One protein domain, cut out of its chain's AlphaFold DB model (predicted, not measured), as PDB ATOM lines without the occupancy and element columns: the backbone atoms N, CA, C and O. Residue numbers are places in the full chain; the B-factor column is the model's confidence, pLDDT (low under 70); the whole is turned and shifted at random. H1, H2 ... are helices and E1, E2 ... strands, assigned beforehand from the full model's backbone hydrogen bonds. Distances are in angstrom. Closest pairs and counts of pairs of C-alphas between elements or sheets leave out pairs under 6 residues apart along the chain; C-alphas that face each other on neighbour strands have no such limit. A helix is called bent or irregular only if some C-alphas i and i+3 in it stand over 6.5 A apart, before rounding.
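Overview. This is residues 89 to 210 of the 210 residues of an uncharacterized protein of Omnitrophica bacterium RIFCSPLOWO2_01_FULL_45_10 (UniProt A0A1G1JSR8). One twisted sheet of seven strands makes a wall, with the helix H1 packed over one face and no named helix over the other. The short helices H2 and H3 sit at one end of the strands, beside the end of E4 and the start of E5, and only graze the sheet. The printed part has 122 residues, with three named helices and seven named strands in the order H1 E1 E2 E3 E4 H2 H3 E5 E6 E7; the antiparallel sheet runs E1 to E7 in number order, and the class is mixed, helices and strands. It is compact, with a radius of gyration of the C-alphas of 15.0 A and spans of 45 by 33 by 27 A.

Along the chain. Find C-alpha 93 at (128.422, 76.207, 127.251), where H1 begins; it runs to residue 101, 14.0 A on, and is irregular, with C-alphas 97 and 100 at 7.3 A. Next come E1, residues 106 to 117, 30.9 A, which bends by 72 degrees at residue 109, and E2, residues 120 to 129, 26.5 A, which bends by 54 degrees at residue 125. E3, residues 133 to 142, spans 28.7 A, and E4, residues 146 to 155, spans 29.3 A. H2, residues 157 to 160, and H3, residues 165 to 171, follow. E5, residues 180 to 189, spans 29.2 A; E6, residues 192 to 198, 19.0 A; E7, residues 203 to 206, ends at C-alpha 206, (126.436, 87.787, 130.382).

Arrangement. Look first at two meanders, each strand the antiparallel neighbour of the one before: E1 E2 E3 E4 and E5 E6 E7. In the hairpin of E1 and E2, N 115 and O 122 are 2.8 A apart; in that of E3 and E4, N 140 and O 148 are 2.7 A apart. E4 and E5 are antiparallel at 169 degrees, with N 151 and O 184 at 2.8 A. In the hairpin of E6 and E7, N 197 and O 204 are 2.9 A apart. E1 and E7 are the edge strands. H1 is on the sheet; its closest C-alphas to E3 are those of Pro 100 and Ile 133, 6.5 A. H2 and H3 are close but not clearly touching, with the C-alphas of Thr 160 and Ser 168 at 6.7 A. Every O i to N i+4 pair is within hydrogen-bond range in H3 and 3 of 5 in H1, while H2 is too short for one.

Size, cuts and confidence. The C-alphas of Gly 118 and Glu 165, the two farthest apart, are 46.9 A from each other. The printed part has no cut, and no link is long; that from H3 to E5 is short, the others tight. Mean pLDDT of the printed part is 89.8; look for values under 70 at residue 89 and residues 208 to 210.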
ATOM      1  N   ARG A  89     129.637  67.697 131.444       67.12
ATOM      2  CA  ARG A  89     128.531  68.291 130.703       67.12
ATOM      3  C   ARG A  89     129.061  69.004 129.474       67.12
ATOM      4  O   ARG A  89     129.023  70.216 129.378       67.12
ATOM      5  N   TYR A  90     129.524  68.253 128.486       82.50
ATOM      6  CA  TYR A  90     129.857  68.846 127.185       82.50
ATOM      7  C   TYR A  90     128.630  69.284 126.376       82.50
ATOM      8  O   TYR A  90     128.773  69.887 125.319       82.50
ATOM      9  N   GLY A  91     127.427  68.975 126.870       81.19
ATOM     10  CA  GLY A  91     126.163  69.341 126.237       81.19
ATOM     11  C   GLY A  91     125.766  70.810 126.397       81.19
ATOM     12  O   GLY A  91     124.759  71.209 125.822       81.19
ATOM     13  N   ASP A  92     126.512  71.619 127.160       86.31
ATOM     14  CA  ASP A  92     126.227  73.044 127.324       86.31
ATOM     15  C   ASP A  92     127.497  73.915 127.412       86.31
ATOM     16  O   ASP A  92     128.616  73.440 127.627       86.31
ATOM     17  N   ILE A  93     127.322  75.230 127.232       86.88
ATOM     18  CA  ILE A  93     128.422  76.207 127.251       86.88
ATOM     19  C   ILE A  93     129.132  76.225 128.614       86.88
ATOM     20  O   ILE A  93     130.352  76.378 128.666       86.88
ATOM     21  N   ALA A  94     128.403  76.068 129.720       86.00
ATOM     22  CA  ALA A  94     128.990  76.134 131.057       86.00
ATOM     23  C   ALA A  94     129.939  74.953 131.312       86.00
ATOM     24  O   ALA A  94     131.024  75.122 131.881       86.00
ATOM     25  N   GLY A  95     129.575  73.760 130.853       86.31
ATOM     26  CA  GLY A  95     130.422  72.586 130.945       86.31
ATOM     27  C   GLY A  95     131.611  72.634 129.987       86.31
ATOM     28  O   GLY A  95     132.709  72.274 130.402       86.31
ATOM     29  N   LEU A  96     131.471  73.200 128.781       88.44
ATOM     30  CA  LEU A  96     132.625  73.464 127.905       88.44
ATOM     31  C   LEU A  96     133.627  74.439 128.542       88.44
ATOM     32  O   LEU A  96     134.830  74.184 128.537       88.44
ATOM     33  N   VAL A  97     133.144  75.538 129.134       88.38
ATOM     34  CA  VAL A  97     134.005  76.541 129.787       88.38
ATOM     35  C   VAL A  97     134.691  75.982 131.037       88.38
ATOM     36  O   VAL A  97     135.835  76.331 131.326       88.38
ATOM     37  N   SER A  98     134.012  75.108 131.781       86.31
ATOM     38  CA  SER A  98     134.559  74.510 133.005       86.31
ATOM     39  C   SER A  98     135.409  73.260 132.766       86.31
ATOM     40  O   SER A  98     136.175  72.892 133.661       86.31
ATOM     41  N   ALA A  99     135.340  72.644 131.580       88.31
ATOM     42  CA  ALA A  99     136.043  71.405 131.256       88.31
ATOM     43  C   ALA A  99     137.542  71.428 131.613       88.31
ATOM     44  O   ALA A  99     137.972  70.485 132.277       88.31
ATOM     45  N   PRO A 100     138.334  72.480 131.309       88.50
ATOM     46  CA  PRO A 100     139.764  72.520 131.645       88.50
ATOM     47  C   PRO A 100     140.072  72.522 133.150       88.50
ATOM     48  O   PRO A 100     141.207  72.338 133.569       88.50
ATOM     49  N   PHE A 101     139.076  72.764 133.997       86.56
ATOM     50  CA  PHE A 101     139.258  72.825 135.444       86.56
ATOM     51  C   PHE A 101     138.803  71.541 136.150       86.56
ATOM     52  O   PHE A 101     138.832  71.468 137.382       86.56
ATOM     53  N   ALA A 102     138.378  70.523 135.394       84.19
ATOM     54  CA  ALA A 102     138.015  69.219 135.935       84.19
ATOM     55  C   ALA A 102     139.265  68.441 136.387       84.19
ATOM     56  O   ALA A 102     140.285  68.413 135.699       84.19
ATOM     57  N   SER A 103     139.175  67.760 137.532       81.44
ATOM     58  CA  SER A 103     140.304  67.050 138.160       81.44
ATOM     59  C   SER A 103     140.810  65.836 137.378       81.44
ATOM     60  O   SER A 103     141.917  65.371 137.632       81.44
ATOM     61  N   ARG A 104     140.028  65.321 136.423       84.88
ATOM     62  CA  ARG A 104     140.443  64.205 135.558       84.88
ATOM     63  C   ARG A 104     141.535  64.585 134.558       84.88
ATOM     64  O   ARG A 104     142.220  63.698 134.057       84.88
ATOM     65  N   TRP A 105     141.673  65.871 134.229       88.75
ATOM     66  CA  TRP A 105     142.647  66.288 133.235       88.75
ATOM     67  C   TRP A 105     144.032  66.282 133.843       88.75
ATOM     68  O   TRP A 105     144.293  66.894 134.884       88.75
ATOM     69  N   ARG A 106     144.930  65.599 133.142       93.06
ATOM     70  CA  ARG A 106     146.351  65.644 133.420       93.06
ATOM     71  C   ARG A 106     147.026  66.458 132.334       93.06
ATOM     72  O   ARG A 106     147.082  66.057 131.175       93.06
ATOM     73  N   TYR A 107     147.541  67.606 132.732       95.75
ATOM     74  CA  TYR A 107     148.315  68.472 131.866       95.75
ATOM     75  C   TYR A 107     149.753  67.977 131.835       95.75
ATOM     76  O   TYR A 107     150.381  67.768 132.875       95.75
ATOM     77  N   LYS A 108     150.277  67.775 130.632       96.50
ATOM     78  CA  LYS A 108     151.681  67.444 130.431       96.50
ATOM     79  C   LYS A 108     152.551  68.592 130.926       96.50
ATOM     80  O   LYS A 108     153.449  68.353 131.728       96.50
ATOM     81  N   ASP A 109     152.198  69.809 130.521       95.06
ATOM     82  CA  ASP A 109     152.944  71.028 130.799       95.06
ATOM     83  C   ASP A 109     151.988  72.159 131.200       95.06
ATOM     84  O   ASP A 109     150.956  72.378 130.558       95.06
ATOM     85  N   VAL A 110     152.340  72.891 132.258       96.69
ATOM     86  CA  VAL A 110     151.700  74.150 132.653       96.69
ATOM     87  C   VAL A 110     152.783  75.198 132.851       96.69
ATOM     88  O   VAL A 110     153.602  75.104 133.762       96.69
ATOM     89  N   ILE A 111     152.780  76.210 131.993       97.31
ATOM     90  CA  ILE A 111     153.790  77.265 131.970       97.31
ATOM     91  C   ILE A 111     153.134  78.627 132.100       97.31
ATOM     92  O   ILE A 111     151.998  78.827 131.673       97.31
ATOM     93  N   GLY A 112     153.856  79.592 132.651       96.62
ATOM     94  CA  GLY A 112     153.385  80.964 132.663       96.62
ATOM     95  C   GLY A 112     154.190  81.868 133.568       96.62
ATOM     96  O   GLY A 112     155.228  81.503 134.124       96.62
ATOM     97  N   ARG A 113     153.695  83.093 133.699       95.25
ATOM     98  CA  ARG A 113     154.298  84.117 134.536       95.25
ATOM     99  C   ARG A 113     153.221  84.817 135.347       95.25
ATOM    100  O   ARG A 113     152.221  85.273 134.802       95.25
ATOM    101  N   VAL A 114     153.453  84.943 136.646       93.19
ATOM    102  CA  VAL A 114     152.645  85.763 137.550       93.19
ATOM    103  C   VAL A 114     153.494  86.929 138.029       93.19
ATOM    104  O   VAL A 114     154.596  86.735 138.532       93.19
ATOM    105  N   ARG A 115     152.985  88.149 137.896       92.00
ATOM    106  CA  ARG A 115     153.614  89.361 138.418       92.00
ATOM    107  C   ARG A 115     152.737  89.966 139.500       92.00
ATOM    108  O   ARG A 115     151.628  90.414 139.231       92.00
ATOM    109  N   LEU A 116     153.269  90.014 140.710       88.50
ATOM    110  CA  LEU A 116     152.714  90.738 141.840       88.50
ATOM    111  C   LEU A 116     153.263  92.162 141.821       88.50
ATOM    112  O   LEU A 116     154.461  92.377 141.626       88.50
ATOM    113  N   PHE A 117     152.394  93.138 142.034       85.19
ATOM    114  CA  PHE A 117     152.757  94.535 142.229       85.19
ATOM    115  C   PHE A 117     151.826  95.142 143.279       85.19
ATOM    116  O   PHE A 117     150.756  94.602 143.541       85.19
ATOM    117  N   GLY A 118     152.198  96.272 143.882       81.75
ATOM    118  CA  GLY A 118     151.473  96.830 145.036       81.75
ATOM    119  C   GLY A 118     149.968  97.090 144.850       81.75
ATOM    120  O   GLY A 118     149.281  97.316 145.838       81.75
ATOM    121  N   LYS A 119     149.445  97.057 143.618       85.75
ATOM    122  CA  LYS A 119     148.021  97.246 143.303       85.75
ATOM    123  C   LYS A 119     147.350  96.017 142.681       85.75
ATOM    124  O   LYS A 119     146.222  96.146 142.222       85.75
ATOM    125  N   GLY A 120     148.006  94.858 142.604       90.50
ATOM    126  CA  GLY A 120     147.380  93.680 142.003       90.50
ATOM    127  C   GLY A 120     148.314  92.567 141.541       90.50
ATOM    128  O   GLY A 120     149.496  92.494 141.884       90.50
ATOM    129  N   ILE A 121     147.735  91.687 140.731       92.81
ATOM    130  CA  ILE A 121     148.339  90.490 140.157       92.81
ATOM    131  C   ILE A 121     148.103  90.514 138.650       92.81
ATOM    132  O   ILE A 121     146.971  90.691 138.208       92.81
ATOM    133  N   VAL A 122     149.152  90.307 137.856       94.44
ATOM    134  CA  VAL A 122     149.040  90.020 136.419       94.44
ATOM    135  C   VAL A 122     149.430  88.572 136.172       94.44
ATOM    136  O   VAL A 122     150.466  88.121 136.657       94.44
ATOM    137  N   VAL A 123     148.627  87.862 135.389       95.25
ATOM    138  CA  VAL A 123     148.953  86.559 134.817       95.25
ATOM    139  C   VAL A 123     149.256  86.757 133.336       95.25
ATOM    140  O   VAL A 123     148.419  87.239 132.575       95.25
ATOM    141  N   GLU A 124     150.461  86.389 132.919       94.50
ATOM    142  CA  GLU A 124     150.949  86.526 131.551       94.50
ATOM    143  C   GLU A 124     151.323  85.151 131.002       94.50
ATOM    144  O   GLU A 124     151.985  84.358 131.677       94.50
ATOM    145  N   LYS A 125     150.963  84.901 129.737       91.75
ATOM    146  CA  LYS A 125     151.390  83.713 128.981       91.75
ATOM    147  C   LYS A 125     151.097  82.389 129.704       91.75
ATOM    148  O   LYS A 125     151.865  81.444 129.540       91.75
ATOM    149  N   PHE A 126     150.024  82.318 130.498       96.12
ATOM    150  CA  PHE A 126     149.625  81.058 131.114       96.12
ATOM    151  C   PHE A 126     149.176  80.112 130.006       96.12
ATOM    152  O   PHE A 126     148.294  80.457 129.218       96.12
ATOM    153  N   LYS A 127     149.775  78.928 129.953       96.81
ATOM    154  CA  LYS A 127     149.381  77.850 129.056       96.81
ATOM    155  C   LYS A 127     149.362  76.539 129.819       96.81
ATOM    156  O   LYS A 127     150.308  76.254 130.546       96.81
ATOM    157  N   ALA A 128     148.316  75.751 129.626       96.06
ATOM    158  CA  ALA A 128     148.226  74.383 130.112       96.06
ATOM    159  C   ALA A 128     147.877  73.471 128.936       96.06
ATOM    160  O   ALA A 128     146.926  73.754 128.210       96.06
ATOM    161  N   GLU A 129     148.639  72.401 128.735       95.00
ATOM    162  CA  GLU A 129     148.460  71.484 127.608       95.00
ATOM    163  C   GLU A 129     148.294  70.043 128.089       95.00
ATOM    164  O   GLU A 129     149.142  69.502 128.797       95.00
ATOM    165  N   SER A 130     147.163  69.442 127.734       92.94
ATOM    166  CA  SER A 130     146.892  68.007 127.837       92.94
ATOM    167  C   SER A 130     146.692  67.438 126.431       92.94
ATOM    168  O   SER A 130     146.750  68.178 125.448       92.94
ATOM    169  N   GLU A 131     146.468  66.130 126.334       91.75
ATOM    170  CA  GLU A 131     146.209  65.461 125.054       91.75
ATOM    171  C   GLU A 131     144.962  66.014 124.350       91.75
ATOM    172  O   GLU A 131     145.019  66.324 123.163       91.75
ATOM    173  N   ASP A 132     143.881  66.235 125.105       92.50
ATOM    174  CA  ASP A 132     142.577  66.603 124.543       92.50
ATOM    175  C   ASP A 132     142.137  68.043 124.814       92.50
ATOM    176  O   ASP A 132     141.258  68.568 124.129       92.50
ATOM    177  N   ILE A 133     142.734  68.700 125.810       93.25
ATOM    178  CA  ILE A 133     142.404  70.076 126.196       93.25
ATOM    179  C   ILE A 133     143.657  70.933 126.294       93.25
ATOM    180  O   ILE A 133     144.640  70.555 126.940       93.25
ATOM    181  N   LYS A 134     143.574  72.157 125.763       95.12
ATOM    182  CA  LYS A 134     144.544  73.222 126.041       95.12
ATOM    183  C   LYS A 134     143.855  74.441 126.623       95.12
ATOM    184  O   LYS A 134     142.723  74.765 126.275       95.12
ATOM    185  N   LEU A 135     144.573  75.142 127.487       95.38
ATOM    186  CA  LEU A 135     144.150  76.399 128.080       95.38
ATOM    187  C   LEU A 135     145.205  77.457 127.794       95.38
ATOM    188  O   LEU A 135     146.381  77.228 128.055       95.38
ATOM    189  N   SER A 136     144.787  78.621 127.314       96.31
ATOM    190  CA  SER A 136     145.609  79.827 127.278       96.31
ATOM    191  C   SER A 136     144.913  80.906 128.088       96.31
ATOM    192  O   SER A 136     143.747  81.198 127.840       96.31
ATOM    193  N   LEU A 137     145.619  81.507 129.042       95.12
ATOM    194  CA  LEU A 137     145.068  82.526 129.924       95.12
ATOM    195  C   LEU A 137     146.028  83.711 130.060       95.12
ATOM    196  O   LEU A 137     147.241  83.571 130.236       95.12
ATOM    197  N   SER A 138     145.462  84.908 130.029       96.88
ATOM    198  CA  SER A 138     146.135  86.128 130.457       96.88
ATOM    199  C   SER A 138     145.143  87.044 131.141       96.88
ATOM    200  O   SER A 138     143.975  87.089 130.763       96.88
ATOM    201  N   GLY A 139     145.582  87.786 132.147       96.25
ATOM    202  CA  GLY A 139     144.682  88.693 132.837       96.25
ATOM    203  C   GLY A 139     145.327  89.470 133.964       96.25
ATOM    204  O   GLY A 139     146.488  89.273 134.303       96.25
ATOM    205  N   THR A 140     144.553  90.376 134.539       95.94
ATOM    206  CA  THR A 140     144.929  91.226 135.661       95.94
ATOM    207  C   THR A 140     143.801  91.235 136.681       95.94
ATOM    208  O   THR A 140     142.635  91.360 136.308       95.94
ATOM    209  N   ILE A 141     144.165  91.121 137.955       93.94
ATOM    210  CA  ILE A 141     143.292  91.362 139.104       93.94
ATOM    211  C   ILE A 141     143.914  92.498 139.904       93.94
ATOM    212  O   ILE A 141     145.070  92.399 140.317       93.94
ATOM    213  N   LEU A 142     143.169  93.573 140.112       93.50
ATOM    214  CA  LEU A 142     143.599  94.729 140.887       93.50
ATOM    215  C   LEU A 142     143.070  94.656 142.324       93.50
ATOM    216  O   LEU A 142     142.140  93.916 142.638       93.50
ATOM    217  N   SER A 143     143.688  95.428 143.215       90.38
ATOM    218  CA  SER A 143     143.334  95.499 144.636       90.38
ATOM    219  C   SER A 143     141.959  96.116 144.904       90.38
ATOM    220  O   SER A 143     141.450  95.983 146.009       90.38
ATOM    221  N   ASP A 144     141.383  96.811 143.924       92.00
ATOM    222  CA  ASP A 144     140.021  97.361 143.953       92.00
ATOM    223  C   ASP A 144     138.972  96.369 143.414       92.00
ATOM    224  O   ASP A 144     137.893  96.760 142.980       92.00
ATOM    225  N   ASP A 145     139.308  95.078 143.423       91.38
ATOM    226  CA  ASP A 145     138.528  93.966 142.889       91.38
ATOM    227  C   ASP A 145     138.325  93.981 141.352       91.38
ATOM    228  O   ASP A 145     137.646  93.096 140.819       91.38
ATOM    229  N   THR A 146     138.951  94.898 140.599       94.38
ATOM    230  CA  THR A 146     138.850  94.924 139.127       94.38
ATOM    231  C   THR A 146     139.554  93.727 138.484       94.38
ATOM    232  O   THR A 146     140.735  93.478 138.716       94.38
ATOM    233  N   LEU A 147     138.848  93.026 137.600       94.81
ATOM    234  CA  LEU A 147     139.305  91.902 136.793       94.81
ATOM    235  C   LEU A 147     139.274  92.268 135.308       94.81
ATOM    236  O   LEU A 147     138.310  92.837 134.795       94.81
ATOM    237  N   THR A 148     140.315  91.871 134.588       96.19
ATOM    238  CA  THR A 148     140.289  91.712 133.130       96.19
ATOM    239  C   THR A 148     141.036  90.440 132.793       96.19
ATOM    240  O   THR A 148     142.211  90.328 133.120       96.19
ATOM    241  N   CYS A 149     140.382  89.471 132.169       95.88
ATOM    242  CA  CYS A 149     140.999  88.207 131.804       95.88
ATOM    243  C   CYS A 149     140.492  87.742 130.445       95.88
ATOM    244  O   CYS A 149     139.292  87.766 130.185       95.88
ATOM    245  N   ASP A 150     141.420  87.307 129.606       96.44
ATOM    246  CA  ASP A 150     141.162  86.643 128.341       96.44
ATOM    247  C   ASP A 150     141.608  85.183 128.477       96.44
ATOM    248  O   ASP A 150     142.746  84.883 128.860       96.44
ATOM    249  N   LEU A 151     140.680  84.282 128.183       95.69
ATOM    250  CA  LEU A 151     140.829  82.841 128.236       95.69
ATOM    251  C   LEU A 151     140.503  82.262 126.861       95.69
ATOM    252  O   LEU A 151     139.481  82.600 126.267       95.69
ATOM    253  N   ILE A 152     141.341  81.360 126.369       96.25
ATOM    254  CA  ILE A 152     141.044  80.548 125.191       96.25
ATOM    255  C   ILE A 152     141.182  79.088 125.590       96.25
ATOM    256  O   ILE A 152     142.212  78.673 126.127       96.25
ATOM    257  N   ILE A 153     140.127  78.328 125.340       95.31
ATOM    258  CA  ILE A 153     140.060  76.893 125.585       95.31
ATOM    259  C   ILE A 153     140.116  76.207 124.231       95.31
ATOM    260  O   ILE A 153     139.378  76.597 123.332       95.31
ATOM    261  N   TYR A 154     140.970  75.202 124.089       95.38
ATOM    262  CA  TYR A 154     141.077  74.401 122.879       95.38
ATOM    263  C   TYR A 154     140.702  72.956 123.185       95.38
ATOM    264  O   TYR A 154     141.096  72.427 124.224       95.38
ATOM    265  N   PHE A 155     139.993  72.330 122.255       94.38
ATOM    266  CA  PHE A 155     139.522  70.953 122.307       94.38
ATOM    267  C   PHE A 155     140.073  70.183 121.101       94.38
ATOM    268  O   PHE A 155     140.061  70.704 119.980       94.38
ATOM    269  N   SER A 156     140.583  68.975 121.339       93.62
ATOM    270  CA  SER A 156     141.056  68.072 120.286       93.62
ATOM    271  C   SER A 156     139.891  67.556 119.442       93.62
ATOM    272  O   SER A 156     138.742  67.555 119.885       93.62
ATOM    273  N   GLU A 157     140.184  67.040 118.247       91.00
ATOM    274  CA  GLU A 157     139.172  66.388 117.407       91.00
ATOM    275  C   GLU A 157     138.484  65.230 118.147       91.00
ATOM    276  O   GLU A 157     137.254  65.151 118.168       91.00
ATOM    277  N   ALA A 158     139.274  64.400 118.839       89.94
ATOM    278  CA  ALA A 158     138.784  63.274 119.631       89.94
ATOM    279  C   ALA A 158     137.774  63.716 120.701       89.94
ATOM    280  O   ALA A 158     136.741  63.073 120.895       89.94
ATOM    281  N   LEU A 159     138.032  64.847 121.361       88.94
ATOM    282  CA  LEU A 159     137.120  65.394 122.355       88.94
ATOM    283  C   LEU A 159     135.883  66.023 121.720       88.94
ATOM    284  O   LEU A 159     134.775  65.830 122.219       88.94
ATOM    285  N   THR A 160     136.059  66.742 120.610       89.19
ATOM    286  CA  THR A 160     134.949  67.398 119.908       89.19
ATOM    287  C   THR A 160     133.946  66.411 119.325       89.19
ATOM    288  O   THR A 160     132.774  66.752 119.253       89.19
ATOM    289  N   GLY A 161     134.353  65.174 119.018       86.50
ATOM    290  CA  GLY A 161     133.428  64.103 118.630       86.50
ATOM    291  C   GLY A 161     132.424  63.704 119.723       86.50
ATOM    292  O   GLY A 161     131.413  63.081 119.422       86.50
ATOM    293  N   ASN A 162     132.672  64.083 120.984       87.12
ATOM    294  CA  ASN A 162     131.747  63.870 122.106       87.12
ATOM    295  C   ASN A 162     130.860  65.096 122.399       87.12
ATOM    296  O   ASN A 162     130.066  65.075 123.342       87.12
ATOM    297  N   ILE A 163     131.022  66.179 121.638       89.19
ATOM    298  CA  ILE A 163     130.228  67.404 121.743       89.19
ATOM    299  C   ILE A 163     129.113  67.313 120.689       89.19
ATOM    300  O   ILE A 163     129.416  66.942 119.556       89.19
ATOM    301  N   PRO A 164     127.848  67.655 121.011       89.44
ATOM    302  CA  PRO A 164     126.781  67.711 120.009       89.44
ATOM    303  C   PRO A 164     127.210  68.532 118.791       89.44
ATOM    304  O   PRO A 164     127.782  69.614 118.957       89.44
ATOM    305  N   GLU A 165     126.955  68.022 117.588       89.00
ATOM    306  CA  GLU A 165     127.446  68.603 116.333       89.00
ATOM    307  C   GLU A 165     127.013  70.066 116.193       89.00
ATOM    308  O   GLU A 165     127.844  70.942 115.959       89.00
ATOM    309  N   GLU A 166     125.750  70.361 116.507       85.00
ATOM    310  CA  GLU A 166     125.190  71.710 116.449       85.00
ATOM    311  C   GLU A 166     125.915  72.668 117.401       85.00
ATOM    312  O   GLU A 166     126.173  73.827 117.066       85.00
ATOM    313  N   LEU A 167     126.290  72.187 118.591       84.81
ATOM    314  CA  LEU A 167     127.078  72.969 119.537       84.81
ATOM    315  C   LEU A 167     128.504  73.131 119.006       84.81
ATOM    316  O   LEU A 167     129.029  74.240 118.990       84.81
ATOM    317  N   SER A 168     129.134  72.062 118.523       86.62
ATOM    318  CA  SER A 168     130.507  72.120 118.032       86.62
ATOM    319  C   SER A 168     130.676  73.043 116.823       86.62
ATOM    320  O   SER A 168     131.725  73.678 116.729       86.62
ATOM    321  N   GLU A 169     129.715  73.104 115.904       85.44
ATOM    322  CA  GLU A 169     129.801  73.919 114.684       85.44
ATOM    323  C   GLU A 169     129.464  75.394 114.917       85.44
ATOM    324  O   GLU A 169     130.075  76.285 114.319       85.44
ATOM    325  N   VAL A 170     128.501  75.673 115.799       84.38
ATOM    326  CA  VAL A 170     128.065  77.046 116.090       84.38
ATOM    327  C   VAL A 170     128.968  77.693 117.138       84.38
ATOM    328  O   VAL A 170     129.329  78.876 117.020       84.38
ATOM    329  N   VAL A 171     129.323  76.931 118.180       87.50
ATOM    330  CA  VAL A 171     129.985  77.453 119.379       87.50
ATOM    331  C   VAL A 171     131.497  77.441 119.265       87.50
ATOM    332  O   VAL A 171     132.136  78.387 119.722       87.50
ATOM    333  N   LEU A 172     132.091  76.414 118.666       92.25
ATOM    334  CA  LEU A 172     133.545  76.298 118.625       92.25
ATOM    335  C   LEU A 172     134.102  76.831 117.310       92.25
ATOM    336  O   LEU A 172     133.512  76.668 116.249       92.25
ATOM    337  N   ARG A 173     135.258  77.484 117.386       93.94
ATOM    338  CA  ARG A 173     135.979  78.020 116.234       93.94
ATOM    339  C   ARG A 173     136.963  76.989 115.708       93.94
ATOM    340  O   ARG A 173     137.732  76.446 116.492       93.94
ATOM    341  N   ASN A 174     136.976  76.753 114.400       92.06
ATOM    342  CA  ASN A 174     137.976  75.882 113.781       92.06
ATOM    343  C   ASN A 174     139.358  76.558 113.750       92.06
ATOM    344  O   ASN A 174     139.491  77.680 113.254       92.06
ATOM    345  N   GLU A 175     140.381  75.867 114.251       92.75
ATOM    346  CA  GLU A 175     141.786  76.282 114.200       92.75
ATOM    347  C   GLU A 175     142.541  75.530 113.087       92.75
ATOM    348  O   GLU A 175     142.127  74.469 112.620       92.75
ATOM    349  N   SER A 176     143.684  76.063 112.652       80.88
ATOM    350  CA  SER A 176     144.436  75.567 111.484       80.88
ATOM    351  C   SER A 176     145.107  74.195 111.653       80.88
ATOM    352  O   SER A 176     145.723  73.695 110.716       80.88
ATOM    353  N   ASN A 177     145.016  73.584 112.833       84.44
ATOM    354  CA  ASN A 177     145.701  72.348 113.212       84.44
ATOM    355  C   ASN A 177     144.738  71.243 113.689       84.44
ATOM    356  O   ASN A 177     145.157  70.371 114.447       84.44
ATOM    357  N   GLY A 178     143.459  71.320 113.305       86.44
ATOM    358  CA  GLY A 178     142.416  70.365 113.709       86.44
ATOM    359  C   GLY A 178     141.825  70.631 115.097       86.44
ATOM    360  O   GLY A 178     140.819  70.043 115.477       86.44
ATOM    361  N   TRP A 179     142.392  71.561 115.870       94.00
ATOM    362  CA  TRP A 179     141.801  71.949 117.147       94.00
ATOM    363  C   TRP A 179     140.567  72.820 116.929       94.00
ATOM    364  O   TRP A 179     140.494  73.604 115.981       94.00
ATOM    365  N   LYS A 180     139.619  72.736 117.859       94.62
ATOM    366  CA  LYS A 180     138.530  73.710 117.959       94.62
ATOM    367  C   LYS A 180     138.690  74.553 119.214       94.62
ATOM    368  O   LYS A 180     139.159  74.045 120.228       94.62
ATOM    369  N   SER A 181     138.315  75.830 119.173       95.38
ATOM    370  CA  SER A 181     138.516  76.751 120.295       95.38
ATOM    371  C   SER A 181     137.252  77.485 120.746       95.38
ATOM    372  O   SER A 181     136.321  77.714 119.977       95.38
ATOM    373  N   LEU A 182     137.233  77.872 122.022       94.81
ATOM    374  CA  LEU A 182     136.224  78.726 122.640       94.81
ATOM    375  C   LEU A 182     136.927  79.865 123.376       94.81
ATOM    376  O   LEU A 182     137.792  79.625 124.221       94.81
ATOM    377  N   SER A 183     136.556  81.109 123.073       95.44
ATOM    378  CA  SER A 183     137.122  82.286 123.736       95.44
ATOM    379  C   SER A 183     136.193  82.785 124.836       95.44
ATOM    380  O   SER A 183     135.003  82.993 124.605       95.44
ATOM    381  N   VAL A 184     136.735  83.030 126.023       95.00
ATOM    382  CA  VAL A 184     136.014  83.588 127.168       95.00
ATOM    383  C   VAL A 184     136.752  84.821 127.662       95.00
ATOM    384  O   VAL A 184     137.950  84.780 127.922       95.00
ATOM    385  N   LYS A 185     136.034  85.926 127.817       95.38
ATOM    386  CA  LYS A 185     136.559  87.165 128.377       95.38
ATOM    387  C   LYS A 185     135.805  87.514 129.652       95.38
ATOM    388  O   LYS A 185     134.578  87.550 129.651       95.38
ATOM    389  N   LEU A 186     136.542  87.776 130.723       93.69
ATOM    390  CA  LEU A 186     136.022  88.192 132.023       93.69
ATOM    391  C   LEU A 186     136.429  89.642 132.281       93.69
ATOM    392  O   LEU A 186     137.607  89.982 132.174       93.69
ATOM    393  N   THR A 187     135.474  90.497 132.632       95.06
ATOM    394  CA  THR A 187     135.717  91.918 132.941       95.06
ATOM    395  C   THR A 187     134.847  92.393 134.101       95.06
ATOM    396  O   THR A 187     133.759  91.859 134.296       95.06
ATOM    397  N   GLY A 188     135.262  93.431 134.829       93.19
ATOM    398  CA  GLY A 188     134.468  94.026 135.915       93.19
ATOM    399  C   GLY A 188     134.957  93.581 137.292       93.19
ATOM    400  O   GLY A 188     136.158  93.452 137.481       93.19
ATOM    401  N   ASN A 189     134.065  93.359 138.256       92.12
ATOM    402  CA  ASN A 189     134.448  92.914 139.602       92.12
ATOM    403  C   ASN A 189     134.742  91.398 139.610       92.12
ATOM    404  O   ASN A 189     133.919  90.631 139.124       92.12
ATOM    405  N   TYR A 190     135.867  90.924 140.168       87.50
ATOM    406  CA  TYR A 190     136.179  89.479 140.158       87.50
ATOM    407  C   TYR A 190     135.195  88.617 140.959       87.50
ATOM    408  O   TYR A 190     135.167  87.400 140.770       87.50
ATOM    409  N   ARG A 191     134.428  89.211 141.879       86.62
ATOM    410  CA  ARG A 191     133.400  88.516 142.667       86.62
ATOM    411  C   ARG A 191     132.126  88.284 141.861       86.62
ATOM    412  O   ARG A 191     131.446  87.300 142.110       86.62
ATOM    413  N   SER A 192     131.844  89.164 140.903       89.00
ATOM    414  CA  SER A 192     130.652  89.147 140.050       89.00
ATOM    415  C   SER A 192     131.006  89.618 138.631       89.00
ATOM    416  O   SER A 192     130.572  90.689 138.188       89.00
ATOM    417  N   PRO A 193     131.870  88.879 137.907       89.81
ATOM    418  CA  PRO A 193     132.408  89.359 136.646       89.81
ATOM    419  C   PRO A 193     131.333  89.365 135.560       89.81
ATOM    420  O   PRO A 193     130.445  88.513 135.520       89.81
ATOM    421  N   SER A 194     131.456  90.300 134.624       92.00
ATOM    422  CA  SER A 194     130.798  90.180 133.325       92.00
ATOM    423  C   SER A 194     131.572  89.184 132.471       92.00
ATOM    424  O   SER A 194     132.802  89.258 132.383       92.00
ATOM    425  N   ILE A 195     130.849  88.265 131.839       91.75
ATOM    426  CA  ILE A 195     131.410  87.156 131.069       91.75
ATOM    427  C   ILE A 195     130.983  87.316 129.617       91.75
ATOM    428  O   ILE A 195     129.797  87.366 129.308       91.75
ATOM    429  N   GLN A 196     131.946  87.356 128.709       93.25
ATOM    430  CA  GLN A 196     131.699  87.261 127.280       93.25
ATOM    431  C   GLN A 196     132.242  85.928 126.776       93.25
ATOM    432  O   GLN A 196     133.445  85.696 126.829       93.25
ATOM    433  N   VAL A 197     131.373  85.083 126.230       91.19
ATOM    434  CA  VAL A 197     131.759  83.847 125.542       91.19
ATOM    435  C   VAL A 197     131.629  84.082 124.041       91.19
ATOM    436  O   VAL A 197     130.580  84.517 123.570       91.19
ATOM    437  N   ALA A 198     132.693  83.840 123.284       90.56
ATOM    438  CA  ALA A 198     132.737  84.045 121.843       90.56
ATOM    439  C   ALA A 198     133.220  82.782 121.124       90.56
ATOM    440  O   ALA A 198     134.260  82.213 121.470       90.56
ATOM    441  N   GLY A 199     132.451  82.393 120.111       86.50
ATOM    442  CA  GLY A 199     132.681  81.235 119.262       86.50
ATOM    443  C   GLY A 199     132.882  81.591 117.796       86.50
ATOM    444  O   GLY A 199     133.304  82.700 117.463       86.50
ATOM    445  N   GLN A 200     132.537  80.651 116.914       86.25
ATOM    446  CA  GLN A 200     132.573  80.869 115.467       86.25
ATOM    447  C   GLN A 200     131.459  81.802 114.992       86.25
ATOM    448  O   GLN A 200     131.742  82.792 114.319       86.25
ATOM    449  N   MET A 201     130.206  81.496 115.339       86.62
ATOM    450  CA  MET A 201     129.035  82.216 114.815       86.62
ATOM    451  C   MET A 201     128.303  83.055 115.862       86.62
ATOM    452  O   MET A 201     127.341  83.746 115.535       86.62
ATOM    453  N   PHE A 202     128.741  83.020 117.121       85.25
ATOM    454  CA  PHE A 202     128.038  83.696 118.203       85.25
ATOM    455  C   PHE A 202     128.982  84.423 119.162       85.25
ATOM    456  O   PHE A 202     130.158  84.083 119.332       85.25
ATOM    457  N   ARG A 203     128.415  85.427 119.831       86.94
ATOM    458  CA  ARG A 203     128.994  86.085 120.997       86.94
ATOM    459  C   ARG A 203     127.894  86.258 122.037       86.94
ATOM    460  O   ARG A 203     126.973  87.044 121.834       86.94
ATOM    461  N   LEU A 204     128.010  85.545 123.147       86.06
ATOM    462  CA  LEU A 204     127.123  85.669 124.294       86.06
ATOM    463  C   LEU A 204     127.748  86.622 125.314       86.06
ATOM    464  O   LEU A 204     128.879  86.411 125.746       86.06
ATOM    465  N   ASN A 205     127.005  87.655 125.706       87.00
ATOM    466  CA  ASN A 205     127.401  88.580 126.764       87.00
ATOM    467  C   ASN A 205     126.501  88.363 127.979       87.00
ATOM    468  O   ASN A 205     125.295  88.586 127.902       87.00
ATOM    469  N   ILE A 206     127.096  87.966 129.094       83.94
ATOM    470  CA  ILE A 206     126.436  87.787 130.382       83.94
ATOM    471  C   ILE A 206     126.884  88.956 131.259       83.94
ATOM    472  O   ILE A 206     128.047  89.034 131.666       83.94
ATOM    473  N   LYS A 207     125.979  89.910 131.485       77.62
ATOM    474  CA  LYS A 207     126.213  91.024 132.413       77.62
ATOM    475  C   LYS A 207     126.014  90.516 133.835       77.62
ATOM    476  O   LYS A 207     125.029  89.827 134.053       77.62
ATOM    477  N   GLU A 208     126.950  90.861 134.722       62.81
ATOM    478  CA  GLU A 208     126.947  90.588 136.172       62.81
ATOM    479  C   GLU A 208     126.340  89.239 136.584       62.81
ATOM    480  O   GLU A 208     125.131  89.082 136.729       62.81
ATOM    481  N   VAL A 209     127.204  88.261 136.849       57.09
ATOM    482  CA  VAL A 209     126.791  87.052 137.566       57.09
ATOM    483  C   VAL A 209     126.755  87.394 139.059       57.09
ATOM    484  O   VAL A 209     127.814  87.527 139.674       57.09
ATOM    485  N   SER A 210     125.556  87.626 139.601       48.44
ATOM    486  CA  SER A 210     125.292  87.879 141.029       48.44
ATOM    487  C   SER A 210     125.264  86.600 141.852       48.44
ATOM    488  O   SER A 210     124.620  85.640 141.364       48.44
TER     489      SER A 210